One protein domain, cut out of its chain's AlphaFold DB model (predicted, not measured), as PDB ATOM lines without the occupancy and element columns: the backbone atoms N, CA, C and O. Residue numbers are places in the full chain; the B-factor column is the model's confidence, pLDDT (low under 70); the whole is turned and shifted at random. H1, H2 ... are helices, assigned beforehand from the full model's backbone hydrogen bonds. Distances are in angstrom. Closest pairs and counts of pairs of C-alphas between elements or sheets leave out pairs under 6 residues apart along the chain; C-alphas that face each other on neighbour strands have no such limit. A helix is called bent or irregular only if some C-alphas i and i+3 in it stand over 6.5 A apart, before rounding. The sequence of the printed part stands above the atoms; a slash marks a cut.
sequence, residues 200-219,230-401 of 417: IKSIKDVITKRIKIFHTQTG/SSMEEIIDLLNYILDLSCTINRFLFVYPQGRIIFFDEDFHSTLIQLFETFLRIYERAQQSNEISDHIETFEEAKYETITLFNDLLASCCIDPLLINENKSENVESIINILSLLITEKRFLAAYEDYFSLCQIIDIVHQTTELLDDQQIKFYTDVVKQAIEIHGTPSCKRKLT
ATOM      1  N   ILE A 200     163.217 198.902 136.830       98.62
ATOM      2  CA  ILE A 200     164.560 199.079 136.255       98.62
ATOM      3  C   ILE A 200     164.467 199.422 134.764       98.62
ATOM      4  O   ILE A 200     165.101 200.381 134.322       98.62
ATOM      5  N   LYS A 201     163.630 198.719 133.991       98.31
ATOM      6  CA  LYS A 201     163.405 199.032 132.567       98.31
ATOM      7  C   LYS A 201     162.863 200.444 132.369       98.31
ATOM      8  O   LYS A 201     163.383 201.189 131.542       98.31
ATOM      9  N   SER A 202     161.877 200.849 133.171       98.12
ATOM     10  CA  SER A 202     161.331 202.210 133.127       98.12
ATOM     11  C   SER A 202     162.400 203.266 133.437       98.12
ATOM     12  O   SER A 202     162.482 204.289 132.754       98.12
ATOM     13  N   ILE A 203     163.259 203.020 134.432       97.94
ATOM     14  CA  ILE A 203     164.393 203.897 134.756       97.94
ATOM     15  C   ILE A 203     165.361 203.975 133.566       97.94
ATOM     16  O   ILE A 203     165.706 205.076 133.131       97.94
ATOM     17  N   LYS A 204     165.747 202.832 132.982       97.94
ATOM     18  CA  LYS A 204     166.622 202.771 131.798       97.94
ATOM     19  C   LYS A 204     166.041 203.537 130.611       97.94
ATOM     20  O   LYS A 204     166.778 204.245 129.922       97.94
ATOM     21  N   ASP A 205     164.733 203.463 130.389       96.81
ATOM     22  CA  ASP A 205     164.051 204.202 129.327       96.81
ATOM     23  C   ASP A 205     164.118 205.718 129.538       96.81
ATOM     24  O   ASP A 205     164.355 206.469 128.585       96.81
ATOM     25  N   VAL A 206     163.927 206.189 130.775       96.06
ATOM     26  CA  VAL A 206     164.059 207.613 131.124       96.06
ATOM     27  C   VAL A 206     165.496 208.088 130.910       96.06
ATOM     28  O   VAL A 206     165.706 209.111 130.251       96.06
ATOM     29  N   ILE A 207     166.481 207.320 131.383       96.12
ATOM     30  CA  ILE A 207     167.907 207.614 131.197       96.12
ATOM     31  C   ILE A 207     168.257 207.676 129.708       96.12
ATOM     32  O   ILE A 207     168.820 208.663 129.237       96.12
ATOM     33  N   THR A 208     167.850 206.671 128.933       93.81
ATOM     34  CA  THR A 208     168.121 206.594 127.491       93.81
ATOM     35  C   THR A 208     167.513 207.778 126.739       93.81
ATOM     36  O   THR A 208     168.133 208.326 125.823       93.81
ATOM     37  N   LYS A 209     166.302 208.212 127.115       91.50
ATOM     38  CA  LYS A 209     165.671 209.416 126.551       91.50
ATOM     39  C   LYS A 209     166.479 210.675 126.877       91.50
ATOM     40  O   LYS A 209     166.720 211.463 125.964       91.50
ATOM     41  N   ARG A 210     166.942 210.840 128.124       88.06
ATOM     42  CA  ARG A 210     167.806 211.968 128.524       88.06
ATOM     43  C   ARG A 210     169.130 211.961 127.749       88.06
ATOM     44  O   ARG A 210     169.462 212.969 127.133       88.06
ATOM     45  N   ILE A 211     169.821 210.822 127.660       88.50
ATOM     46  CA  ILE A 211     171.070 210.678 126.884       88.50
ATOM     47  C   ILE A 211     170.863 211.089 125.420       88.50
ATOM     48  O   ILE A 211     171.657 211.850 124.868       88.50
ATOM     49  N   LYS A 212     169.774 210.637 124.779       86.62
ATOM     50  CA  LYS A 212     169.467 210.991 123.381       86.62
ATOM     51  C   LYS A 212     169.326 212.499 123.178       86.62
ATOM     52  O   LYS A 212     169.846 213.009 122.187       86.62
ATOM     53  N   ILE A 213     168.672 213.208 124.100       83.44
ATOM     54  CA  ILE A 213     168.541 214.673 124.039       83.44
ATOM     55  C   ILE A 213     169.937 215.309 123.997       83.44
ATOM     56  O   ILE A 213     170.257 216.040 123.058       83.44
ATOM     57  N   PHE A 214     170.815 214.928 124.920       77.81
ATOM     58  CA  PHE A 214     172.176 215.456 124.988       77.81
ATOM     59  C   PHE A 214     173.060 215.042 123.801       77.81
ATOM     60  O   PHE A 214     173.848 215.845 123.301       77.81
ATOM     61  N   HIS A 215     172.901 213.834 123.256       77.44
ATOM     62  CA  HIS A 215     173.589 213.425 122.028       77.44
ATOM     63  C   HIS A 215     173.148 214.240 120.808       77.44
ATOM     64  O   HIS A 215     173.991 214.676 120.023       77.44
ATOM     65  N   THR A 216     171.849 214.514 120.658       65.00
ATOM     66  CA  THR A 216     171.360 215.362 119.557       65.00
ATOM     67  C   THR A 216     171.847 216.807 119.659       65.00
ATOM     68  O   THR A 216     172.076 217.444 118.632       65.00
ATOM     69  N   GLN A 217     172.090 217.303 120.875       61.66
ATOM     70  CA  GLN A 217     172.684 218.621 121.114       61.66
ATOM     71  C   GLN A 217     174.200 218.659 120.840       61.66
ATOM     72  O   GLN A 217     174.761 219.737 120.644       61.66
ATOM     73  N   THR A 218     174.883 217.505 120.797       53.69
ATOM     74  CA  THR A 218     176.356 217.421 120.790       53.69
ATOM     75  C   THR A 218     176.980 216.705 119.580       53.69
ATOM     76  O   THR A 218     178.206 216.578 119.525       53.69
ATOM     77  N   GLY A 219     176.178 216.259 118.605       53.16
ATOM     78  CA  GLY A 219     176.629 215.518 117.415       53.16
ATOM     79  C   GLY A 219     177.397 216.331 116.346       53.16
ATOM     80  O   GLY A 219     177.500 217.558 116.440       53.16
ATOM     81  N   SER A 230     173.615 223.217 125.798       71.50
ATOM     82  CA  SER A 230     172.801 222.875 126.970       71.50
ATOM     83  C   SER A 230     172.885 224.023 127.973       71.50
ATOM     84  O   SER A 230     173.974 224.566 128.180       71.50
ATOM     85  N   SER A 231     171.750 224.449 128.527       80.69
ATOM     86  CA  SER A 231     171.773 225.524 129.521       80.69
ATOM     87  C   SER A 231     172.392 225.020 130.826       80.69
ATOM     88  O   SER A 231     172.385 223.823 131.113       80.69
ATOM     89  N   MET A 232     172.898 225.937 131.646       82.31
ATOM     90  CA  MET A 232     173.411 225.588 132.973       82.31
ATOM     91  C   MET A 232     172.351 224.914 133.846       82.31
ATOM     92  O   MET A 232     172.642 223.928 134.514       82.31
ATOM     93  N   GLU A 233     171.103 225.376 133.765       85.19
ATOM     94  CA  GLU A 233     169.963 224.757 134.449       85.19
ATOM     95  C   GLU A 233     169.753 223.296 134.020       85.19
ATOM     96  O   GLU A 233     169.504 222.446 134.867       85.19
ATOM     97  N   GLU A 234     169.909 222.973 132.730       87.31
ATOM     98  CA  GLU A 234     169.796 221.594 132.228       87.31
ATOM     99  C   GLU A 234     170.934 220.697 132.747       87.31
ATOM    100  O   GLU A 234     170.713 219.516 133.024       87.31
ATOM    101  N   ILE A 235     172.150 221.242 132.888       88.56
ATOM    102  CA  ILE A 235     173.306 220.513 133.435       88.56
ATOM    103  C   ILE A 235     173.115 220.255 134.931       88.56
ATOM    104  O   ILE A 235     173.358 219.140 135.387       88.56
ATOM    105  N   ILE A 236     172.654 221.260 135.678       88.69
ATOM    106  CA  ILE A 236     172.388 221.154 137.117       88.69
ATOM    107  C   ILE A 236     171.215 220.198 137.382       88.69
ATOM    108  O   ILE A 236     171.308 219.362 138.277       88.69
ATOM    109  N   ASP A 237     170.141 220.250 136.583       90.56
ATOM    110  CA  ASP A 237     169.037 219.279 136.662       90.56
ATOM    111  C   ASP A 237     169.539 217.851 136.425       90.56
ATOM    112  O   ASP A 237     169.203 216.938 137.178       90.56
ATOM    113  N   LEU A 238     170.389 217.648 135.411       92.88
ATOM    114  CA  LEU A 238     170.970 216.335 135.144       92.88
ATOM    115  C   LEU A 238     171.885 215.869 136.284       92.88
ATOM    116  O   LEU A 238     171.823 214.697 136.651       92.88
ATOM    117  N   LEU A 239     172.701 216.760 136.850       93.12
ATOM    118  CA  LEU A 239     173.563 216.457 137.991       93.12
ATOM    119  C   LEU A 239     172.736 216.011 139.205       93.12
ATOM    120  O   LEU A 239     172.984 214.941 139.755       93.12
ATOM    121  N   ASN A 240     171.714 216.788 139.572       92.19
ATOM    122  CA  ASN A 240     170.814 216.458 140.678       92.19
ATOM    123  C   ASN A 240     170.054 215.152 140.421       92.19
ATOM    124  O   ASN A 240     169.888 214.349 141.334       92.19
ATOM    125  N   TYR A 241     169.634 214.907 139.177       94.69
ATOM    126  CA  TYR A 241     168.997 213.653 138.789       94.69
ATOM    127  C   TYR A 241     169.935 212.450 138.948       94.69
ATOM    128  O   TYR A 241     169.512 211.417 139.460       94.69
ATOM    129  N   ILE A 242     171.197 212.570 138.517       96.31
ATOM    130  CA  ILE A 242     172.207 211.513 138.669       96.31
ATOM    131  C   ILE A 242     172.467 211.240 140.150       96.31
ATOM    132  O   ILE A 242     172.462 210.078 140.550       96.31
ATOM    133  N   LEU A 243     172.644 212.289 140.957       95.19
ATOM    134  CA  LEU A 243     172.841 212.154 142.398       95.19
ATOM    135  C   LEU A 243     171.653 211.440 143.057       95.19
ATOM    136  O   LEU A 243     171.838 210.407 143.698       95.19
ATOM    137  N   ASP A 244     170.430 211.931 142.838       94.44
ATOM    138  CA  ASP A 244     169.215 211.349 143.418       94.44
ATOM    139  C   ASP A 244     169.039 209.879 143.007       94.44
ATOM    140  O   ASP A 244     168.707 209.034 143.845       94.44
ATOM    141  N   LEU A 245     169.282 209.559 141.732       96.81
ATOM    142  CA  LEU A 245     169.189 208.201 141.198       96.81
ATOM    143  C   LEU A 245     170.220 207.271 141.848       96.81
ATOM    144  O   LEU A 245     169.848 206.211 142.360       96.81
ATOM    145  N   SER A 246     171.496 207.662 141.829       97.44
ATOM    146  CA  SER A 246     172.599 206.847 142.343       97.44
ATOM    147  C   SER A 246     172.460 206.621 143.846       97.44
ATOM    148  O   SER A 246     172.508 205.471 144.282       97.44
ATOM    149  N   CYS A 247     172.158 207.667 144.626       96.12
ATOM    150  CA  CYS A 247     171.871 207.527 146.053       96.12
ATOM    151  C   CYS A 247     170.698 206.573 146.294       96.12
ATOM    152  O   CYS A 247     170.812 205.648 147.095       96.12
ATOM    153  N   THR A 248     169.574 206.757 145.595       97.12
ATOM    154  CA  THR A 248     168.371 205.940 145.816       97.12
ATOM    155  C   THR A 248     168.641 204.457 145.579       97.12
ATOM    156  O   THR A 248     168.289 203.613 146.408       97.12
ATOM    157  N   ILE A 249     169.330 204.130 144.485       98.38
ATOM    158  CA  ILE A 249     169.664 202.744 144.159       98.38
ATOM    159  C   ILE A 249     170.705 202.194 145.141       98.38
ATOM    160  O   ILE A 249     170.519 201.084 145.639       98.38
ATOM    161  N   ASN A 250     171.741 202.960 145.498       97.69
ATOM    162  CA  ASN A 250     172.724 202.540 146.500       97.69
ATOM    163  C   ASN A 250     172.071 202.235 147.844       97.69
ATOM    164  O   ASN A 250     172.326 201.183 148.428       97.69
ATOM    165  N   ARG A 251     171.189 203.111 148.340       97.44
ATOM    166  CA  ARG A 251     170.492 202.888 149.615       97.44
ATOM    167  C   ARG A 251     169.571 201.669 149.548       97.44
ATOM    168  O   ARG A 251     169.533 200.900 150.508       97.44
ATOM    169  N   PHE A 252     168.883 201.442 148.428       98.62
ATOM    170  CA  PHE A 252     168.090 200.227 148.231       98.62
ATOM    171  C   PHE A 252     168.958 198.961 148.228       98.62
ATOM    172  O   PHE A 252     168.680 198.030 148.981       98.62
ATOM    173  N   LEU A 253     170.041 198.925 147.448       98.31
ATOM    174  CA  LEU A 253     170.921 197.753 147.335       98.31
ATOM    175  C   LEU A 253     171.737 197.493 148.607       98.31
ATOM    176  O   LEU A 253     172.050 196.345 148.916       98.31
ATOM    177  N   PHE A 254     172.027 198.533 149.389       97.06
ATOM    178  CA  PHE A 254     172.635 198.407 150.711       97.06
ATOM    179  C   PHE A 254     171.735 197.652 151.701       97.06
ATOM    180  O   PHE A 254     172.231 196.917 152.558       97.06
ATOM    181  N   VAL A 255     170.417 197.829 151.579       98.25
ATOM    182  CA  VAL A 255     169.388 197.191 152.413       98.25
ATOM    183  C   VAL A 255     168.950 195.838 151.842       98.25
ATOM    184  O   VAL A 255     168.685 194.900 152.593       98.25
ATOM    185  N   TYR A 256     168.887 195.715 150.517       98.12
ATOM    186  CA  TYR A 256     168.486 194.505 149.807       98.12
ATOM    187  C   TYR A 256     169.566 194.073 148.797       98.12
ATOM    188  O   TYR A 256     169.398 194.251 147.587       98.12
ATOM    189  N   PRO A 257     170.673 193.451 149.261       97.00
ATOM    190  CA  PRO A 257     171.796 193.078 148.394       97.00
ATOM    191  C   PRO A 257     171.430 192.105 147.269       97.00
ATOM    192  O   PRO A 257     172.044 192.141 146.209       97.00
ATOM    193  N   GLN A 258     170.393 191.280 147.459       95.25
ATOM    194  CA  GLN A 258     169.889 190.370 146.420       95.25
ATOM    195  C   GLN A 258     169.373 191.118 145.182       95.25
ATOM    196  O   GLN A 258     169.360 190.572 144.081       95.25
ATOM    197  N   GLY A 259     169.009 192.396 145.335       97.25
ATOM    198  CA  GLY A 259     168.669 193.266 144.217       97.25
ATOM    199  C   GLY A 259     169.825 193.468 143.237       97.25
ATOM    200  O   GLY A 259     169.560 193.698 142.063       97.25
ATOM    201  N   ARG A 260     171.090 193.337 143.663       97.12
ATOM    202  CA  ARG A 260     172.261 193.591 142.803       97.12
ATOM    203  C   ARG A 260     172.261 192.695 141.568       97.12
ATOM    204  O   ARG A 260     172.440 193.205 140.468       97.12
ATOM    205  N   ILE A 261     171.952 191.409 141.744       94.94
ATOM    206  CA  ILE A 261     171.841 190.440 140.643       94.94
ATOM    207  C   ILE A 261     170.724 190.861 139.681       94.94
ATOM    208  O   ILE A 261     170.929 190.889 138.477       94.94
ATOM    209  N   ILE A 262     169.571 191.295 140.198       97.69
ATOM    210  CA  ILE A 262     168.441 191.744 139.368       97.69
ATOM    211  C   ILE A 262     168.819 192.984 138.541       97.69
ATOM    212  O   ILE A 262     168.517 193.047 137.352       97.69
ATOM    213  N   PHE A 263     169.491 193.966 139.148       98.31
ATOM    214  CA  PHE A 263     169.993 195.148 138.437       98.31
ATOM    215  C   PHE A 263     171.061 194.790 137.397       98.31
ATOM    216  O   PHE A 263     171.110 195.397 136.325       98.31
ATOM    217  N   PHE A 264     171.915 193.816 137.708       95.25
ATOM    218  CA  PHE A 264     172.957 193.348 136.807       95.25
ATOM    219  C   PHE A 264     172.374 192.618 135.590       95.25
ATOM    220  O   PHE A 264     172.705 192.986 134.464       95.25
ATOM    221  N   ASP A 265     171.448 191.680 135.811       94.62
ATOM    222  CA  ASP A 265     170.744 190.916 134.772       94.62
ATOM    223  C   ASP A 265     169.950 191.817 133.816       94.62
ATOM    224  O   ASP A 265     169.849 191.543 132.621       94.62
ATOM    225  N   GLU A 266     169.394 192.918 134.325       96.44
ATOM    226  CA  GLU A 266     168.699 193.924 133.515       96.44
ATOM    227  C   GLU A 266     169.668 194.927 132.851       96.44
ATOM    228  O   GLU A 266     169.229 195.950 132.316       96.44
ATOM    229  N   ASP A 267     170.981 194.661 132.856       95.25
ATOM    230  CA  ASP A 267     172.040 195.458 132.219       95.25
ATOM    231  C   ASP A 267     172.014 196.936 132.661       95.25
ATOM    232  O   ASP A 267     172.055 197.887 131.865       95.25
ATOM    233  N   PHE A 268     171.833 197.164 133.963       97.06
ATOM    234  CA  PHE A 268     171.789 198.518 134.509       97.06
ATOM    235  C   PHE A 268     173.176 199.175 134.550       97.06
ATOM    236  O   PHE A 268     173.295 200.377 134.312       97.06
ATOM    237  N   HIS A 269     174.234 198.388 134.770       95.12
ATOM    238  CA  HIS A 269     175.623 198.860 134.812       95.12
ATOM    239  C   HIS A 269     176.032 199.582 133.517       95.12
ATOM    240  O   HIS A 269     176.600 200.673 133.574       95.12
ATOM    241  N   SER A 270     175.651 199.050 132.351       95.06
ATOM    242  CA  SER A 270     175.917 199.697 131.062       95.06
ATOM    243  C   SER A 270     175.186 201.029 130.917       95.06
ATOM    244  O   SER A 270     175.719 201.992 130.365       95.06
ATOM    245  N   THR A 271     173.969 201.112 131.458       96.25
ATOM    246  CA  THR A 271     173.165 202.339 131.435       96.25
ATOM    247  C   THR A 271     173.774 203.427 132.325       96.25
ATOM    248  O   THR A 271     173.800 204.592 131.924       96.25
ATOM    249  N   LEU A 272     174.312 203.055 133.494       96.81
ATOM    250  CA  LEU A 272     175.034 203.970 134.385       96.81
ATOM    251  C   LEU A 272     176.280 204.555 133.715       96.81
ATOM    252  O   LEU A 272     176.463 205.772 133.737       96.81
ATOM    253  N   ILE A 273     177.092 203.705 133.075       96.31
ATOM    254  CA  ILE A 273     178.295 204.143 132.357       96.31
ATOM    255  C   ILE A 273     177.927 205.163 131.277       96.31
ATOM    256  O   ILE A 273     178.486 206.257 131.242       96.31
ATOM    257  N   GLN A 274     176.945 204.841 130.429       94.94
ATOM    258  CA  GLN A 274     176.534 205.726 129.335       94.94
ATOM    259  C   GLN A 274     175.973 207.061 129.839       94.94
ATOM    260  O   GLN A 274     176.274 208.111 129.266       94.94
ATOM    261  N   LEU A 275     175.166 207.038 130.906       96.06
ATOM    262  CA  LEU A 275     174.619 208.248 131.520       96.06
ATOM    263  C   LEU A 275     175.736 209.153 132.031       96.06
ATOM    264  O   LEU A 275     175.769 210.341 131.700       96.06
ATOM    265  N   PHE A 276     176.655 208.590 132.812       96.75
ATOM    266  CA  PHE A 276     177.673 209.379 133.483       96.75
ATOM    267  C   PHE A 276     178.780 209.841 132.525       96.75
ATOM    268  O   PHE A 276     179.179 210.998 132.589       96.75
ATOM    269  N   GLU A 277     179.189 209.031 131.541       95.12
ATOM    270  CA  GLU A 277     180.073 209.482 130.450       95.12
ATOM    271  C   GLU A 277     179.448 210.650 129.666       95.12
ATOM    272  O   GLU A 277     180.122 211.642 129.362       95.12
ATOM    273  N   THR A 278     178.148 210.559 129.350       93.19
ATOM    274  CA  THR A 278     177.422 211.630 128.650       93.19
ATOM    275  C   THR A 278     177.418 212.911 129.478       93.19
ATOM    276  O   THR A 278     177.693 213.987 128.942       93.19
ATOM    277  N   PHE A 279     177.148 212.799 130.780       93.62
ATOM    278  CA  PHE A 279     177.181 213.922 131.707       93.62
ATOM    279  C   PHE A 279     178.578 214.545 131.806       93.62
ATOM    280  O   PHE A 279     178.712 215.744 131.565       93.62
ATOM    281  N   LEU A 280     179.623 213.747 132.059       92.69
ATOM    282  CA  LEU A 280     181.010 214.213 132.171       92.69
ATOM    283  C   LEU A 280     181.445 215.003 130.932       92.69
ATOM    284  O   LEU A 280     182.042 216.068 131.046       92.69
ATOM    285  N   ARG A 281     181.078 214.538 129.733       90.00
ATOM    286  CA  ARG A 281     181.375 215.243 128.476       90.00
ATOM    287  C   ARG A 281     180.766 216.646 128.414       90.00
ATOM    288  O   ARG A 281     181.358 217.541 127.809       90.00
ATOM    289  N   ILE A 282     179.561 216.825 128.947       88.25
ATOM    290  CA  ILE A 282     178.863 218.117 128.940       88.25
ATOM    291  C   ILE A 282     179.402 219.004 130.060       88.25
ATOM    292  O   ILE A 282     179.687 220.177 129.822       88.25
ATOM    293  N   TYR A 283     179.618 218.421 131.235       87.31
ATOM    294  CA  TYR A 283     180.166 219.094 132.402       87.31
ATOM    295  C   TYR A 283     181.568 219.668 132.131       87.31
ATOM    296  O   TYR A 283     181.790 220.855 132.348       87.31
ATOM    297  N   GLU A 284     182.482 218.893 131.530       85.62
ATOM    298  CA  GLU A 284     183.822 219.367 131.127       85.62
ATOM    299  C   GLU A 284     183.765 220.601 130.207       85.62
ATOM    300  O   GLU A 284     184.598 221.503 130.306       85.62
ATOM    301  N   ARG A 285     182.784 220.666 129.295       80.75
ATOM    302  CA  ARG A 285     182.621 221.809 128.380       80.75
ATOM    303  C   ARG A 285     182.139 223.057 129.108       80.75
ATOM    304  O   ARG A 285     182.630 224.139 128.808       80.75
ATOM    305  N   ALA A 286     181.217 222.898 130.051       81.06
ATOM    306  CA  ALA A 286     180.728 223.994 130.882       81.06
ATOM    307  C   ALA A 286     181.784 224.472 131.904       81.06
ATOM    308  O   ALA A 286     181.802 225.634 132.308       81.06
ATOM    309  N   GLN A 287     182.738 223.615 132.291       78.44
ATOM    310  CA  GLN A 287     183.855 224.042 133.139       78.44
ATOM    311  C   GLN A 287     184.810 224.959 132.373       78.44
ATOM    312  O   GLN A 287     185.323 225.927 132.928       78.44
ATOM    313  N   GLN A 288     185.016 224.702 131.077       74.44
ATOM    314  CA  GLN A 288     185.844 225.551 130.217       74.44
ATOM    315  C   GLN A 288     185.240 226.948 129.991       74.44
ATOM    316  O   GLN A 288     185.994 227.882 129.720       74.44
ATOM    317  N   SER A 289     183.918 227.112 130.123       69.12
ATOM    318  CA  SER A 289     183.242 228.420 130.111       69.12
ATOM    319  C   SER A 289     183.237 229.131 131.475       69.12
ATOM    320  O   SER A 289     182.791 230.274 131.544       69.12
ATOM    321  N   ASN A 290     183.811 228.521 132.523       66.38
ATOM    322  CA  ASN A 290     183.904 229.041 133.894       66.38
ATOM    323  C   ASN A 290     182.539 229.239 134.593       66.38
ATOM    324  O   ASN A 290     182.399 230.117 135.442       66.38
ATOM    325  N   GLU A 291     181.536 228.427 134.240       65.44
ATOM    326  CA  GLU A 291     180.139 228.592 134.680       65.44
ATOM    327  C   GLU A 291     179.739 227.711 135.894       65.44
ATOM    328  O   GLU A 291     178.601 227.809 136.342       65.44
ATOM    329  N   ILE A 292     180.626 226.856 136.444       66.25
ATOM    330  CA  ILE A 292     180.257 225.785 137.413       66.25
ATOM    331  C   ILE A 292     180.922 225.885 138.817       66.25
ATOM    332  O   ILE A 292     181.018 224.882 139.521       66.25
ATOM    333  N   SER A 293     181.415 227.040 139.288       67.88
ATOM    334  CA  SER A 293     182.125 227.055 140.595       67.88
ATOM    335  C   SER A 293     181.269 226.613 141.788       67.88
ATOM    336  O   SER A 293     181.810 226.068 142.746       67.88
ATOM    337  N   ASP A 294     179.950 226.787 141.706       72.50
ATOM    338  CA  ASP A 294     179.054 226.666 142.862       72.50
ATOM    339  C   ASP A 294     178.474 225.249 143.056       72.50
ATOM    340  O   ASP A 294     177.747 225.007 144.014       72.50
ATOM    341  N   HIS A 295     178.801 224.291 142.177       81.31
ATOM    342  CA  HIS A 295     178.246 222.922 142.206       81.31
ATOM    343  C   HIS A 295     179.306 221.816 142.285       81.31
ATOM    344  O   HIS A 295     179.015 220.651 142.007       81.31
ATOM    345  N   ILE A 296     180.541 222.161 142.658       85.00
ATOM    346  CA  ILE A 296     181.656 221.203 142.729       85.00
ATOM    347  C   ILE A 296     181.373 220.098 143.755       85.00
ATOM    348  O   ILE A 296     181.611 218.931 143.461       85.00
ATOM    349  N   GLU A 297     180.825 220.438 144.923       86.50
ATOM    350  CA  GLU A 297     180.512 219.458 145.973       86.50
ATOM    351  C   GLU A 297     179.447 218.457 145.512       86.50
ATOM    352  O   GLU A 297     179.665 217.250 145.570       86.50
ATOM    353  N   THR A 298     178.341 218.952 144.946       88.38
ATOM    354  CA  THR A 298     177.276 218.109 144.382       88.38
ATOM    355  C   THR A 298     177.802 217.215 143.257       88.38
ATOM    356  O   THR A 298     177.398 216.060 143.139       88.38
ATOM    357  N   PHE A 299     178.717 217.727 142.428       91.69
ATOM    358  CA  PHE A 299     179.375 216.938 141.389       91.69
ATOM    359  C   PHE A 299     180.219 215.801 141.968       91.69
ATOM    360  O   PHE A 299     180.098 214.665 141.510       91.69
ATOM    361  N   GLU A 300     181.059 216.087 142.963       90.94
ATOM    362  CA  GLU A 300     181.905 215.073 143.595       90.94
ATOM    363  C   GLU A 300     181.069 214.011 144.323       90.94
ATOM    364  O   GLU A 300     181.377 212.824 144.219       90.94
ATOM    365  N   GLU A 301     179.967 214.399 144.968       91.62
ATOM    366  CA  GLU A 301     179.031 213.459 145.590       91.62
ATOM    367  C   GLU A 301     178.340 212.571 144.542       91.62
ATOM    368  O   GLU A 301     178.332 211.344 144.663       91.62
ATOM    369  N   ALA A 302     177.836 213.163 143.452       95.00
ATOM    370  CA  ALA A 302     177.213 212.415 142.361       95.00
ATOM    371  C   ALA A 302     178.201 211.446 141.700       95.00
ATOM    372  O   ALA A 302     177.834 210.316 141.356       95.00
ATOM    373  N   LYS A 303     179.459 211.876 141.538       95.75
ATOM    374  CA  LYS A 303     180.554 211.047 141.033       95.75
ATOM    375  C   LYS A 303     180.804 209.872 141.975       95.75
ATOM    376  O   LYS A 303     180.761 208.732 141.521       95.75
ATOM    377  N   TYR A 304     180.996 210.129 143.266       95.75
ATOM    378  CA  TYR A 304     181.230 209.090 144.265       95.75
ATOM    379  C   TYR A 304     180.100 208.051 144.303       95.75
ATOM    380  O   TYR A 304     180.364 206.853 144.190       95.75
ATOM    381  N   GLU A 305     178.843 208.491 144.398       96.56
ATOM    382  CA  GLU A 305     177.682 207.599 144.495       96.56
ATOM    383  C   GLU A 305     177.503 206.767 143.213       96.56
ATOM    384  O   GLU A 305     177.266 205.559 143.280       96.56
ATOM    385  N   THR A 306     177.695 207.367 142.034       98.19
ATOM    386  CA  THR A 306     177.575 206.656 140.746       98.19
ATOM    387  C   THR A 306     178.688 205.628 140.547       98.19
ATOM    388  O   THR A 306     178.427 204.495 140.137       98.19
ATOM    389  N   ILE A 307     179.934 206.004 140.848       98.00
ATOM    390  CA  ILE A 307     181.094 205.121 140.706       98.00
ATOM    391  C   ILE A 307     181.035 203.976 141.725       98.00
ATOM    392  O   ILE A 307     181.297 202.827 141.366       98.00
ATOM    393  N   THR A 308     180.613 204.256 142.960       97.44
ATOM    394  CA  THR A 308     180.407 203.232 143.996       97.44
ATOM    395  C   THR A 308     179.302 202.259 143.603       97.44
ATOM    396  O   THR A 308     179.509 201.053 143.699       97.44
ATOM    397  N   LEU A 309     178.173 202.748 143.076       98.25
ATOM    398  CA  LEU A 309     177.085 201.892 142.597       98.25
ATOM    399  C   LEU A 309     177.560 200.924 141.510       98.25
ATOM    400  O   LEU A 309     177.280 199.726 141.563       98.25
ATOM    401  N   PHE A 310     178.293 201.440 140.524       97.88
ATOM    402  CA  PHE A 310     178.862 200.612 139.469       97.88
ATOM    403  C   PHE A 310     179.835 199.563 140.030       97.88
ATOM    404  O   PHE A 310     179.714 198.382 139.697       97.88
ATOM    405  N   ASN A 311     180.763 199.973 140.903       96.25
ATOM    406  CA  ASN A 311     181.737 199.066 141.503       96.25
ATOM    407  C   ASN A 311     181.062 197.972 142.345       96.25
ATOM    408  O   ASN A 311     181.429 196.810 142.230       96.25
ATOM    409  N   ASP A 312     180.048 198.312 143.141       95.69
ATOM    410  CA  ASP A 312     179.305 197.353 143.964       95.69
ATOM    411  C   ASP A 312     178.601 196.284 143.119       95.69
ATOM    412  O   ASP A 312     178.584 195.106 143.497       95.69
ATOM    413  N   LEU A 313     178.026 196.683 141.978       95.75
ATOM    414  CA  LEU A 313     177.416 195.761 141.020       95.75
ATOM    415  C   LEU A 313     178.469 194.838 140.401       95.75
ATOM    416  O   LEU A 313     178.272 193.623 140.391       95.75
ATOM    417  N   LEU A 314     179.590 195.395 139.935       93.00
ATOM    418  CA  LEU A 314     180.692 194.627 139.355       93.00
ATOM    419  C   LEU A 314     181.289 193.644 140.373       93.00
ATOM    420  O   LEU A 314     181.423 192.457 140.081       93.00
ATOM    421  N   ALA A 315     181.606 194.115 141.576       91.62
ATOM    422  CA  ALA A 315     182.186 193.301 142.633       91.62
ATOM    423  C   ALA A 315     181.254 192.144 143.009       91.62
ATOM    424  O   ALA A 315     181.635 190.983 142.879       91.62
ATOM    425  N   SER A 316     180.001 192.450 143.358       91.19
ATOM    426  CA  SER A 316     179.067 191.443 143.879       91.19
ATOM    427  C   SER A 316     178.620 190.426 142.828       91.19
ATOM    428  O   SER A 316     178.331 189.285 143.175       91.19
ATOM    429  N   CYS A 317     178.497 190.838 141.561       90.75
ATOM    430  CA  CYS A 317     177.926 189.985 140.515       90.75
ATOM    431  C   CYS A 317     178.992 189.284 139.670       90.75
ATOM    432  O   CYS A 317     178.686 188.277 139.044       90.75
ATOM    433  N   CYS A 318     180.226 189.793 139.638       87.75
ATOM    434  CA  CYS A 318     181.290 189.230 138.808       87.75
ATOM    435  C   CYS A 318     182.510 188.793 139.621       87.75
ATOM    436  O   CYS A 318     182.955 187.655 139.485       87.75
ATOM    437  N   ILE A 319     183.059 189.682 140.455       87.38
ATOM    438  CA  ILE A 319     184.354 189.450 141.118       87.38
ATOM    439  C   ILE A 319     184.215 188.474 142.289       87.38
ATOM    440  O   ILE A 319     184.943 187.482 142.342       87.38
ATOM    441  N   ASP A 320     183.266 188.705 143.196       88.75
ATOM    442  CA  ASP A 320     183.054 187.853 144.368       88.75
ATOM    443  C   ASP A 320     182.710 186.404 143.966       88.75
ATOM    444  O   ASP A 320     183.361 185.483 144.472       88.75
ATOM    445  N   PRO A 321     181.786 186.147 143.011       86.62
ATOM    446  CA  PRO A 321     181.509 184.786 142.545       86.62
ATOM    447  C   PRO A 321     182.734 184.089 141.935       86.62
ATOM    448  O   PRO A 321     182.960 182.895 142.152       86.62
ATOM    449  N   LEU A 322     183.566 184.842 141.211       83.19
ATOM    450  CA  LEU A 322     184.800 184.349 140.604       83.19
ATOM    451  C   LEU A 322     185.848 183.961 141.660       83.19
ATOM    452  O   LEU A 322     186.481 182.913 141.521       83.19
ATOM    453  N   LEU A 323     185.963 184.720 142.754       83.44
ATOM    454  CA  LEU A 323     186.817 184.375 143.897       83.44
ATOM    455  C   LEU A 323     186.318 183.133 144.658       83.44
ATOM    456  O   LEU A 323     187.123 182.343 145.152       83.44
ATOM    457  N   ILE A 324     184.999 182.932 144.728       84.50
ATOM    458  CA  ILE A 324     184.365 181.799 145.427       84.50
ATOM    459  C   ILE A 324     184.331 180.522 144.547       84.50
ATOM    460  O   ILE A 324     184.023 179.433 145.030       84.50
ATOM    461  N   ASN A 325     184.773 180.606 143.282       69.44
ATOM    462  CA  ASN A 325     184.731 179.547 142.260       69.44
ATOM    463  C   ASN A 325     183.311 179.099 141.850       69.44
ATOM    464  O   ASN A 325     183.148 177.983 141.350       69.44
ATOM    465  N   GLU A 326     182.298 179.949 142.000       63.56
ATOM    466  CA  GLU A 326     180.958 179.694 141.456       63.56
ATOM    467  C   GLU A 326     180.875 180.203 140.003       63.56
ATOM    468  O   GLU A 326     181.317 181.307 139.696       63.56
ATOM    469  N   ASN A 327     180.349 179.382 139.081       61.16
ATOM    470  CA  ASN A 327     180.040 179.740 137.681       61.16
ATOM    471  C   ASN A 327     181.139 180.501 136.901       61.16
ATOM    472  O   ASN A 327     180.882 181.504 136.236       61.16
ATOM    473  N   LYS A 328     182.378 179.989 136.923       65.69
ATOM    474  CA  LYS A 328     183.552 180.651 136.316       65.69
ATOM    475  C   LYS A 328     183.371 181.128 134.868       65.69
ATOM    476  O   LYS A 328     183.878 182.189 134.537       65.69
ATOM    477  N   SER A 329     182.699 180.373 133.995       62.78
ATOM    478  CA  SER A 329     182.617 180.718 132.567       62.78
ATOM    479  C   SER A 329     181.693 181.903 132.268       62.78
ATOM    480  O   SER A 329     182.068 182.773 131.488       62.78
ATOM    481  N   GLU A 330     180.512 181.960 132.889       69.88
ATOM    482  CA  GLU A 330     179.530 183.039 132.665       69.88
ATOM    483  C   GLU A 330     180.013 184.370 133.263       69.88
ATOM    484  O   GLU A 330     179.862 185.436 132.657       69.88
ATOM    485  N   ASN A 331     180.684 184.302 134.418       72.56
ATOM    486  CA  ASN A 331     181.258 185.472 135.079       72.56
ATOM    487  C   ASN A 331     182.382 186.100 134.249       72.56
ATOM    488  O   ASN A 331     182.480 187.319 134.158       72.56
ATOM    489  N   VAL A 332     183.200 185.284 133.581       73.94
ATOM    490  CA  VAL A 332     184.283 185.779 132.721       73.94
ATOM    491  C   VAL A 332     183.754 186.567 131.532       73.94
ATOM    492  O   VAL A 332     184.258 187.652 131.257       73.94
ATOM    493  N   GLU A 333     182.775 186.031 130.801       79.50
ATOM    494  CA  GLU A 333     182.240 186.709 129.615       79.50
ATOM    495  C   GLU A 333     181.621 188.059 129.999       79.50
ATOM    496  O   GLU A 333     181.879 189.080 129.357       79.50
ATOM    497  N   SER A 334     180.898 188.081 131.121       83.38
ATOM    498  CA  SER A 334     180.340 189.301 131.706       83.38
ATOM    499  C   SER A 334     181.430 190.321 132.050       83.38
ATOM    500  O   SER A 334     181.321 191.490 131.677       83.38
ATOM    501  N   ILE A 335     182.529 189.885 132.674       83.75
ATOM    502  CA  ILE A 335     183.678 190.747 132.981       83.75
ATOM    503  C   ILE A 335     184.305 191.305 131.702       83.75
ATOM    504  O   ILE A 335     184.537 192.507 131.627       83.75
ATOM    505  N   ILE A 336     184.557 190.481 130.681       82.69
ATOM    506  CA  ILE A 336     185.161 190.932 129.416       82.69
ATOM    507  C   ILE A 336     184.277 191.979 128.729       82.69
ATOM    508  O   ILE A 336     184.790 192.977 128.213       82.69
ATOM    509  N   ASN A 337     182.957 191.791 128.749       88.00
ATOM    510  CA  ASN A 337     182.009 192.757 128.200       88.00
ATOM    511  C   ASN A 337     182.071 194.091 128.958       88.00
ATOM    512  O   ASN A 337     182.156 195.149 128.332       88.00
ATOM    513  N   ILE A 338     182.124 194.049 130.292       90.12
ATOM    514  CA  ILE A 338     182.252 195.252 131.126       90.12
ATOM    515  C   ILE A 338     183.599 195.944 130.907       90.12
ATOM    516  O   ILE A 338     183.635 197.158 130.721       90.12
ATOM    517  N   LEU A 339     184.705 195.194 130.869       87.38
ATOM    518  CA  LEU A 339     186.033 195.737 130.579       87.38
ATOM    519  C   LEU A 339     186.046 196.435 129.218       87.38
ATOM    520  O   LEU A 339     186.571 197.540 129.101       87.38
ATOM    521  N   SER A 340     185.429 195.818 128.207       88.38
ATOM    522  CA  SER A 340     185.303 196.373 126.854       88.38
ATOM    523  C   SER A 340     184.495 197.679 126.832       88.38
ATOM    524  O   SER A 340     184.833 198.614 126.099       88.38
ATOM    525  N   LEU A 341     183.458 197.778 127.665       89.94
ATOM    526  CA  LEU A 341     182.677 199.002 127.828       89.94
ATOM    527  C   LEU A 341     183.492 200.105 128.527       89.94
ATOM    528  O   LEU A 341     183.552 201.229 128.029       89.94
ATOM    529  N   LEU A 342     184.185 199.777 129.622       90.31
ATOM    530  CA  LEU A 342     185.004 200.723 130.388       90.31
ATOM    531  C   LEU A 342     186.152 201.319 129.565       90.31
ATOM    532  O   LEU A 342     186.374 202.526 129.615       90.31
ATOM    533  N   ILE A 343     186.866 200.514 128.771       89.06
ATOM    534  CA  ILE A 343     187.958 201.033 127.924       89.06
ATOM    535  C   ILE A 343     187.469 201.959 126.807       89.06
ATOM    536  O   ILE A 343     188.245 202.771 126.292       89.06
ATOM    537  N   THR A 344     186.204 201.821 126.407       90.94
ATOM    538  CA  THR A 344     185.597 202.655 125.368       90.94
ATOM    539  C   THR A 344     185.230 204.029 125.937       90.94
ATOM    540  O   THR A 344     185.494 205.049 125.295       90.94
ATOM    541  N   GLU A 345     184.714 204.067 127.166       94.12
ATOM    542  CA  GLU A 345     184.216 205.278 127.827       94.12
ATOM    543  C   GLU A 345     185.270 205.891 128.765       94.12
ATOM    544  O   GLU A 345     185.280 205.712 129.984       94.12
ATOM    545  N   LYS A 346     186.218 206.621 128.160       93.25
ATOM    546  CA  LYS A 346     187.439 207.095 128.835       93.25
ATOM    547  C   LYS A 346     187.207 208.108 129.961       93.25
ATOM    548  O   LYS A 346     188.053 208.176 130.850       93.25
ATOM    549  N   ARG A 347     186.131 208.911 129.944       94.38
ATOM    550  CA  ARG A 347     185.865 209.860 131.048       94.38
ATOM    551  C   ARG A 347     185.332 209.115 132.248       94.38
ATOM    552  O   ARG A 347     185.801 209.350 133.357       94.38
ATOM    553  N   PHE A 348     184.402 208.190 132.013       96.38
ATOM    554  CA  PHE A 348     183.919 207.293 133.049       96.38
ATOM    555  C   PHE A 348     185.078 206.510 133.664       96.38
ATOM    556  O   PHE A 348     185.210 206.488 134.881       96.38
ATOM    557  N   LEU A 349     185.962 205.938 132.838       95.75
ATOM    558  CA  LEU A 349     187.139 205.215 133.321       95.75
ATOM    559  C   LEU A 349     188.055 206.094 134.184       95.75
ATOM    560  O   LEU A 349     188.497 205.664 135.243       95.75
ATOM    561  N   ALA A 350     188.315 207.336 133.775       94.69
ATOM    562  CA  ALA A 350     189.127 208.253 134.572       94.69
ATOM    563  C   ALA A 350     188.465 208.617 135.915       94.69
ATOM    564  O   ALA A 350     189.158 208.684 136.927       94.69
ATOM    565  N   ALA A 351     187.141 208.808 135.932       95.06
ATOM    566  CA  ALA A 351     186.374 209.037 137.158       95.06
ATOM    567  C   ALA A 351     186.337 207.792 138.061       95.06
ATOM    568  O   ALA A 351     186.407 207.907 139.281       95.06
ATOM    569  N   TYR A 352     186.267 206.597 137.472       95.62
ATOM    570  CA  TYR A 352     186.360 205.331 138.195       95.62
ATOM    571  C   TYR A 352     187.706 205.198 138.917       95.62
ATOM    572  O   TYR A 352     187.743 204.868 140.103       95.62
ATOM    573  N   GLU A 353     188.796 205.551 138.229       94.19
ATOM    574  CA  GLU A 353     190.163 205.524 138.764       94.19
ATOM    575  C   GLU A 353     190.425 206.541 139.885       94.19
ATOM    576  O   GLU A 353     191.444 206.446 140.574       94.19
ATOM    577  N   ASP A 354     189.529 207.506 140.129       91.12
ATOM    578  CA  ASP A 354     189.629 208.359 141.317       91.12
ATOM    579  C   ASP A 354     189.469 207.516 142.602       91.12
ATOM    580  O   ASP A 354     190.251 207.692 143.543       91.12
ATOM    581  N   TYR A 355     188.538 206.551 142.612       92.12
ATOM    582  CA  TYR A 355     188.131 205.798 143.810       92.12
ATOM    583  C   TYR A 355     188.537 204.319 143.802       92.12
ATOM    584  O   TYR A 355     188.890 203.778 144.850       92.12
ATOM    585  N   PHE A 356     188.512 203.667 142.641       92.81
ATOM    586  CA  PHE A 356     188.794 202.238 142.474       92.81
ATOM    587  C   PHE A 356     189.913 202.030 141.448       92.81
ATOM    588  O   PHE A 356     190.362 202.988 140.832       92.81
ATOM    589  N   SER A 357     190.409 200.800 141.273       91.62
ATOM    590  CA  SER A 357     191.451 200.505 140.279       91.62
ATOM    591  C   SER A 357     191.030 199.377 139.349       91.62
ATOM    592  O   SER A 357     190.821 198.242 139.780       91.62
ATOM    593  N   LEU A 358     190.948 199.674 138.052       90.06
ATOM    594  CA  LEU A 358     190.655 198.683 137.026       90.06
ATOM    595  C   LEU A 358     191.799 197.677 136.891       90.06
ATOM    596  O   LEU A 358     191.548 196.491 136.703       90.06
ATOM    597  N   CYS A 359     193.049 198.124 137.048       88.50
ATOM    598  CA  CYS A 359     194.215 197.239 137.021       88.50
ATOM    599  C   CYS A 359     194.141 196.161 138.110       88.50
ATOM    600  O   CYS A 359     194.428 195.007 137.825       88.50
ATOM    601  N   GLN A 360     193.673 196.494 139.319       88.25
ATOM    602  CA  GLN A 360     193.482 195.494 140.379       88.25
ATOM    603  C   GLN A 360     192.436 194.441 139.997       88.25
ATOM    604  O   GLN A 360     192.621 193.259 140.275       88.25
ATOM    605  N   ILE A 361     191.353 194.848 139.329       87.00
ATOM    606  CA  ILE A 361     190.340 193.914 138.824       87.00
ATOM    607  C   ILE A 361     190.934 193.016 137.737       87.00
ATOM    608  O   ILE A 361     190.730 191.806 137.769       87.00
ATOM    609  N   ILE A 362     191.695 193.586 136.803       86.81
ATOM    610  CA  ILE A 362     192.376 192.833 135.744       86.81
ATOM    611  C   ILE A 362     193.362 191.825 136.341       86.81
ATOM    612  O   ILE A 362     193.381 190.677 135.904       86.81
ATOM    613  N   ASP A 363     194.123 192.214 137.364       85.88
ATOM    614  CA  ASP A 363     195.051 191.325 138.064       85.88
ATOM    615  C   ASP A 363     194.310 190.166 138.740       85.88
ATOM    616  O   ASP A 363     194.734 189.017 138.622       85.88
ATOM    617  N   ILE A 364     193.177 190.438 139.402       85.31
ATOM    618  CA  ILE A 364     192.324 189.391 139.987       85.31
ATOM    619  C   ILE A 364     191.852 188.430 138.896       85.31
ATOM    620  O   ILE A 364     191.964 187.215 139.058       85.31
ATOM    621  N   VAL A 365     191.361 188.953 137.771       82.69
ATOM    622  CA  VAL A 365     190.887 188.143 136.641       82.69
ATOM    623  C   VAL A 365     192.023 187.300 136.071       82.69
ATOM    624  O   VAL A 365     191.840 186.105 135.877       82.69
ATOM    625  N   HIS A 366     193.211 187.864 135.869       84.31
ATOM    626  CA  HIS A 366     194.370 187.127 135.364       84.31
ATOM    627  C   HIS A 366     194.866 186.044 136.340       84.31
ATOM    628  O   HIS A 366     195.261 184.960 135.926       84.31
ATOM    629  N   GLN A 367     194.821 186.294 137.651       83.75
ATOM    630  CA  GLN A 367     195.244 185.309 138.657       83.75
ATOM    631  C   GLN A 367     194.250 184.157 138.822       83.75
ATOM    632  O   GLN A 367     194.631 183.040 139.173       83.75
ATOM    633  N   THR A 368     192.967 184.432 138.622       79.56
ATOM    634  CA  THR A 368     191.885 183.457 138.826       79.56
ATOM    635  C   THR A 368     191.479 182.750 137.538       79.56
ATOM    636  O   THR A 368     190.844 181.690 137.590       79.56
ATOM    637  N   THR A 369     191.852 183.312 136.386       73.88
ATOM    638  CA  THR A 369     191.458 182.843 135.060       73.88
ATOM    639  C   THR A 369     192.625 182.925 134.075       73.88
ATOM    640  O   THR A 369     193.353 183.906 134.040       73.88
ATOM    641  N   GLU A 370     192.770 181.930 133.199       74.19
ATOM    642  CA  GLU A 370     193.786 181.936 132.128       74.19
ATOM    643  C   GLU A 370     193.325 182.723 130.878       74.19
ATOM    644  O   GLU A 370     193.754 182.447 129.761       74.19
ATOM    645  N   LEU A 371     192.385 183.659 131.038       70.62
ATOM    646  CA  LEU A 371     191.652 184.272 129.922       70.62
ATOM    647  C   LEU A 371     192.271 185.559 129.388       70.62
ATOM    648  O   LEU A 371     191.981 185.934 128.253       70.62
ATOM    649  N   LEU A 372     193.101 186.223 130.191       78.06
ATOM    650  CA  LEU A 372     193.827 187.420 129.789       78.06
ATOM    651  C   LEU A 372     195.305 187.091 129.633       78.06
ATOM    652  O   LEU A 372     195.950 186.681 130.601       78.06
ATOM    653  N   ASP A 373     195.832 187.289 128.427       83.38
ATOM    654  CA  ASP A 373     197.267 187.200 128.174       83.38
ATOM    655  C   ASP A 373     198.004 188.496 128.567       83.38
ATOM    656  O   ASP A 373     197.411 189.566 128.751       83.38
ATOM    657  N   ASP A 374     199.333 188.415 128.673       85.50
ATOM    658  CA  ASP A 374     200.178 189.556 129.046       85.50
ATOM    659  C   ASP A 374     200.034 190.752 128.083       85.50
ATOM    660  O   ASP A 374     200.243 191.906 128.474       85.50
ATOM    661  N   GLN A 375     199.684 190.510 126.811       87.62
ATOM    662  CA  GLN A 375     199.500 191.576 125.823       87.62
ATOM    663  C   GLN A 375     198.190 192.329 126.062       87.62
ATOM    664  O   GLN A 375     198.176 193.560 125.993       87.62
ATOM    665  N   GLN A 376     197.114 191.612 126.381       85.56
ATOM    666  CA  GLN A 376     195.819 192.176 126.738       85.56
ATOM    667  C   GLN A 376     195.920 192.983 128.031       85.56
ATOM    668  O   GLN A 376     195.467 194.125 128.066       85.56
ATOM    669  N   ILE A 377     196.588 192.459 129.064       86.25
ATOM    670  CA  ILE A 377     196.804 193.183 130.331       86.25
ATOM    671  C   ILE A 377     197.563 194.486 130.091       86.25
ATOM    672  O   ILE A 377     197.173 195.549 130.587       86.25
ATOM    673  N   LYS A 378     198.627 194.432 129.283       88.94
ATOM    674  CA  LYS A 378     199.382 195.628 128.910       88.94
ATOM    675  C   LYS A 378     198.511 196.630 128.151       88.94
ATOM    676  O   LYS A 378     198.549 197.815 128.469       88.94
ATOM    677  N   PHE A 379     197.703 196.164 127.199       91.06
ATOM    678  CA  PHE A 379     196.768 197.010 126.462       91.06
ATOM    679  C   PHE A 379     195.782 197.721 127.398       91.06
ATOM    680  O   PHE A 379     195.658 198.943 127.325       91.06
ATOM    681  N   TYR A 380     195.136 196.993 128.314       89.62
ATOM    682  CA  TYR A 380     194.231 197.593 129.297       89.62
ATOM    683  C   TYR A 380     194.947 198.633 130.165       89.62
ATOM    684  O   TYR A 380     194.453 199.747 130.329       89.62
ATOM    685  N   THR A 381     196.140 198.298 130.660       89.19
ATOM    686  CA  THR A 381     196.960 199.200 131.479       89.19
ATOM    687  C   THR A 381     197.299 200.494 130.734       89.19
ATOM    688  O   THR A 381     197.223 201.581 131.306       89.19
ATOM    689  N   ASP A 382     197.661 200.403 129.453       91.50
ATOM    690  CA  ASP A 382     197.996 201.569 128.633       91.50
ATOM    691  C   ASP A 382     196.756 202.441 128.358       91.50
ATOM    692  O   ASP A 382     196.849 203.672 128.387       91.50
ATOM    693  N   VAL A 383     195.577 201.833 128.168       92.69
ATOM    694  CA  VAL A 383     194.310 202.573 128.032       92.69
ATOM    695  C   VAL A 383     193.943 203.300 129.327       92.69
ATOM    696  O   VAL A 383     193.573 204.473 129.265       92.69
ATOM    697  N   VAL A 384     194.085 202.651 130.488       92.50
ATOM    698  CA  VAL A 384     193.841 203.269 131.803       92.50
ATOM    699  C   VAL A 384     194.738 204.490 131.992       92.50
ATOM    700  O   VAL A 384     194.246 205.579 132.288       92.50
ATOM    701  N   LYS A 385     196.046 204.353 131.734       91.25
ATOM    702  CA  LYS A 385     196.992 205.479 131.814       91.25
ATOM    703  C   LYS A 385     196.576 206.629 130.906       91.25
ATOM    704  O   LYS A 385     196.492 207.764 131.365       91.25
ATOM    705  N   GLN A 386     196.248 206.333 129.648       93.00
ATOM    706  CA  GLN A 386     195.798 207.349 128.700       93.00
ATOM    707  C   GLN A 386     194.516 208.056 129.173       93.00
ATOM    708  O   GLN A 386     194.394 209.272 129.019       93.00
ATOM    709  N   ALA A 387     193.555 207.323 129.737       93.06
ATOM    710  CA  ALA A 387     192.327 207.904 130.269       93.06
ATOM    711  C   ALA A 387     192.621 208.869 131.431       93.06
ATOM    712  O   ALA A 387     192.145 210.005 131.410       93.06
ATOM    713  N   ILE A 388     193.467 208.467 132.384       91.38
ATOM    714  CA  ILE A 388     193.869 209.303 133.526       91.38
ATOM    715  C   ILE A 388     194.653 210.542 133.063       91.38
ATOM    716  O   ILE A 388     194.416 211.645 133.555       91.38
ATOM    717  N   GLU A 389     195.564 210.405 132.098       90.81
ATOM    718  CA  GLU A 389     196.336 211.536 131.566       90.81
ATOM    719  C   GLU A 389     195.431 212.614 130.955       90.81
ATOM    720  O   GLU A 389     195.624 213.810 131.208       90.81
ATOM    721  N   ILE A 390     194.421 212.198 130.188       89.38
ATOM    722  CA  ILE A 390     193.529 213.113 129.470       89.38
ATOM    723  C   ILE A 390     192.440 213.671 130.399       89.38
ATOM    724  O   ILE A 390     192.253 214.886 130.444       89.38
ATOM    725  N   HIS A 391     191.754 212.807 131.153       89.69
ATOM    726  CA  HIS A 391     190.516 213.133 131.878       89.69
ATOM    727  C   HIS A 391     190.632 213.055 133.406       89.69
ATOM    728  O   HIS A 391     189.733 213.506 134.107       89.69
ATOM    729  N   GLY A 392     191.719 212.496 133.943       82.62
ATOM    730  CA  GLY A 392     191.866 212.276 135.381       82.62
ATOM    731  C   GLY A 392     191.978 213.565 136.195       82.62
ATOM    732  O   GLY A 392     192.506 214.587 135.736       82.62
ATOM    733  N   THR A 393     191.539 213.492 137.450       79.69
ATOM    734  CA  THR A 393     191.753 214.558 138.435       79.69
ATOM    735  C   THR A 393     193.245 214.736 138.745       79.69
ATOM    736  O   THR A 393     194.048 213.823 138.517       79.69
ATOM    737  N   PRO A 394     193.669 215.881 139.318       74.62
ATOM    738  CA  PRO A 394     195.044 216.045 139.788       74.62
ATOM    739  C   PRO A 394     195.480 214.949 140.769       74.62
ATOM    740  O   PRO A 394     196.635 214.537 140.732       74.62
ATOM    741  N   SER A 395     194.565 214.459 141.614       71.25
ATOM    742  CA  SER A 395     194.818 213.341 142.532       71.25
ATOM    743  C   SER A 395     195.110 212.047 141.768       71.25
ATOM    744  O   SER A 395     196.138 211.408 141.986       71.25
ATOM    745  N   CYS A 396     194.267 211.710 140.791       72.75
ATOM    746  CA  CYS A 396     194.441 210.514 139.972       72.75
ATOM    747  C   CYS A 396     195.714 210.576 139.111       72.75
ATOM    748  O   CYS A 396     196.462 209.605 139.028       72.75
ATOM    749  N   LYS A 397     196.062 211.750 138.572       75.00
ATOM    750  CA  LYS A 397     197.310 211.956 137.816       75.00
ATOM    751  C   LYS A 397     198.573 211.746 138.656       75.00
ATOM    752  O   LYS A 397     199.574 211.286 138.114       75.00
ATOM    753  N   ARG A 398     198.539 211.999 139.972       71.56
ATOM    754  CA  ARG A 398     199.668 211.675 140.872       71.56
ATOM    755  C   ARG A 398     199.908 210.169 140.987       71.56
ATOM    756  O   ARG A 398     201.048 209.772 141.207       71.56
ATOM    757  N   LYS A 399     198.885 209.326 140.778       67.56
ATOM    758  CA  LYS A 399     199.044 207.858 140.742       67.56
ATOM    759  C   LYS A 399     199.924 207.397 139.567       67.56
ATOM    760  O   LYS A 399     200.504 206.319 139.632       67.56
ATOM    761  N   LEU A 400     200.056 208.209 138.508       60.22
ATOM    762  CA  LEU A 400     200.893 207.909 137.338       60.22
ATOM    763  C   LEU A 400     202.379 208.231 137.550       60.22
ATOM    764  O   LEU A 400     203.232 207.700 136.837       60.22
ATOM    765  N   THR A 401     202.705 209.101 138.508       50.59
ATOM    766  CA  THR A 401     204.085 209.490 138.812       50.59
ATOM    767  C   THR A 401     204.646 208.639 139.950       50.59
ATOM    768  O   THR A 401     204.116 208.697 141.060       50.59
TER     769      THR A 401
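AT A GLANCE: This is residues 200 to 219 and 230 to 401 of the 417 residues of the protein "Hypothetical protein" of Rotaria sp. Silwood2 (UniProt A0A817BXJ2). One long helix, H5, runs through a bundle of helices; H2 and H4 pack along one stretch of it, and H6 folds back beside its last part. The short helix H7 crosses the bundle between H4 and H5 on one side and H9 on the other, while H1 packs on H4 and the small H10 packs on H7. The bundle, helices roughly side by side, holds H2, H4, H5, H6, H8 and H9, and it is up and down, each running against the one before it in the chain. The printed part has 192 residues with ten named helices, H1 to H10 in order, and no named strand, so its class is all helix. It is compact, with a radius of gyration of the C-alphas of 16.9 A and spans of 49 by 40 by 29 A.

IN THESE COORDINATES: Find C-alpha 293 at (182.125, 227.055, 140.595); from there H5, residues 293 to 324, runs 45.6 A to C-alpha 324 at (184.365, 181.799, 145.427). H5 has a kink of 36 degrees near residue 315, and it is irregular, with C-alphas 294 and 297 8.0 A apart. Before it look for H2, residues 232 to 255, 34.6 A long, and H4, residues 268 to 288, 30.8 A long, with the short H3, residues 259 to 265, between them. H1, residues 200 to 218, begins at C-alpha 200 at (164.560, 199.079, 136.255) and is 26.7 A long. After H5 come H6, residues 328 to 344, 24.7 A long; H7, residues 346 to 355; H8, residues 358 to 368; and H9, residues 374 to 391, 25.6 A long. H10, residues 394 to 398, ends at C-alpha 398 at (199.668, 211.675, 140.872).

HOW THE PARTS SIT: Start at H5, the hub, which touches six other helices. Look at Leu 243 and Ala 302, the closest C-alphas of H2 and H5, 4.4 A apart; the two run the same way at a tilt of 35.2 degrees, only just steep. H4 and H5 form a hairpin at a shallow tilt of 27 degrees, closest at the C-alphas of His 269 and Phe 310, 5.9 A apart. H5 and H6 form another at 25 degrees, closest at Cys 318 and Asn 331, with C-alphas 5.3 A apart. H3 touches H5 about perpendicular, at 80 degrees, with the C-alphas of Arg 260 and Leu 313 closest at 5.9 A. H1 touches H4 at a shallow tilt of 31 degrees, the same way, with the C-alphas of Ile 211 and Leu 275 closest at 6.3 A. H7 is about perpendicular to H4, at 83 degrees, and touches it, with the C-alphas of Glu 277 and Phe 348 closest at 5.1 A. H7 also touches H9, at 90 degrees, where the C-alphas of Ala 350 and Ile 388 are closest at 5.0 A. H8 and H9 form a hairpin at 14 degrees, with the C-alphas of Cys 359 and Thr 381 closest at 6.5 A. H10 touches H7, the C-alphas of Asp 354 and Cys 396 being closest at 5.4 A. H1 and H5 are apart, as are H2 and H9. Every O i to N i+4 pair is within hydrogen-bond range in H1, H2, H3, H8, H9 and H10; the counts are 16 of 17 in H4, 24 of 28 in H5, 12 of 13 in H6 and 5 of 6 in H7.

THE WHOLE: Look for the two C-alphas farthest apart at Ser 289 and Asn 325, 50.4 A. Residues 220 to 229 are cut out, and C-alphas 219 and 230 stand 12.7 A apart across the cut, which lies in the link from H1 to H2. Of the links that are printed whole, each is tight. The mean pLDDT of the printed part is 87.4; residues 216 to 219, 289 to 293, 325 to 330 and 399 to 401 hold the 18 residues under 70.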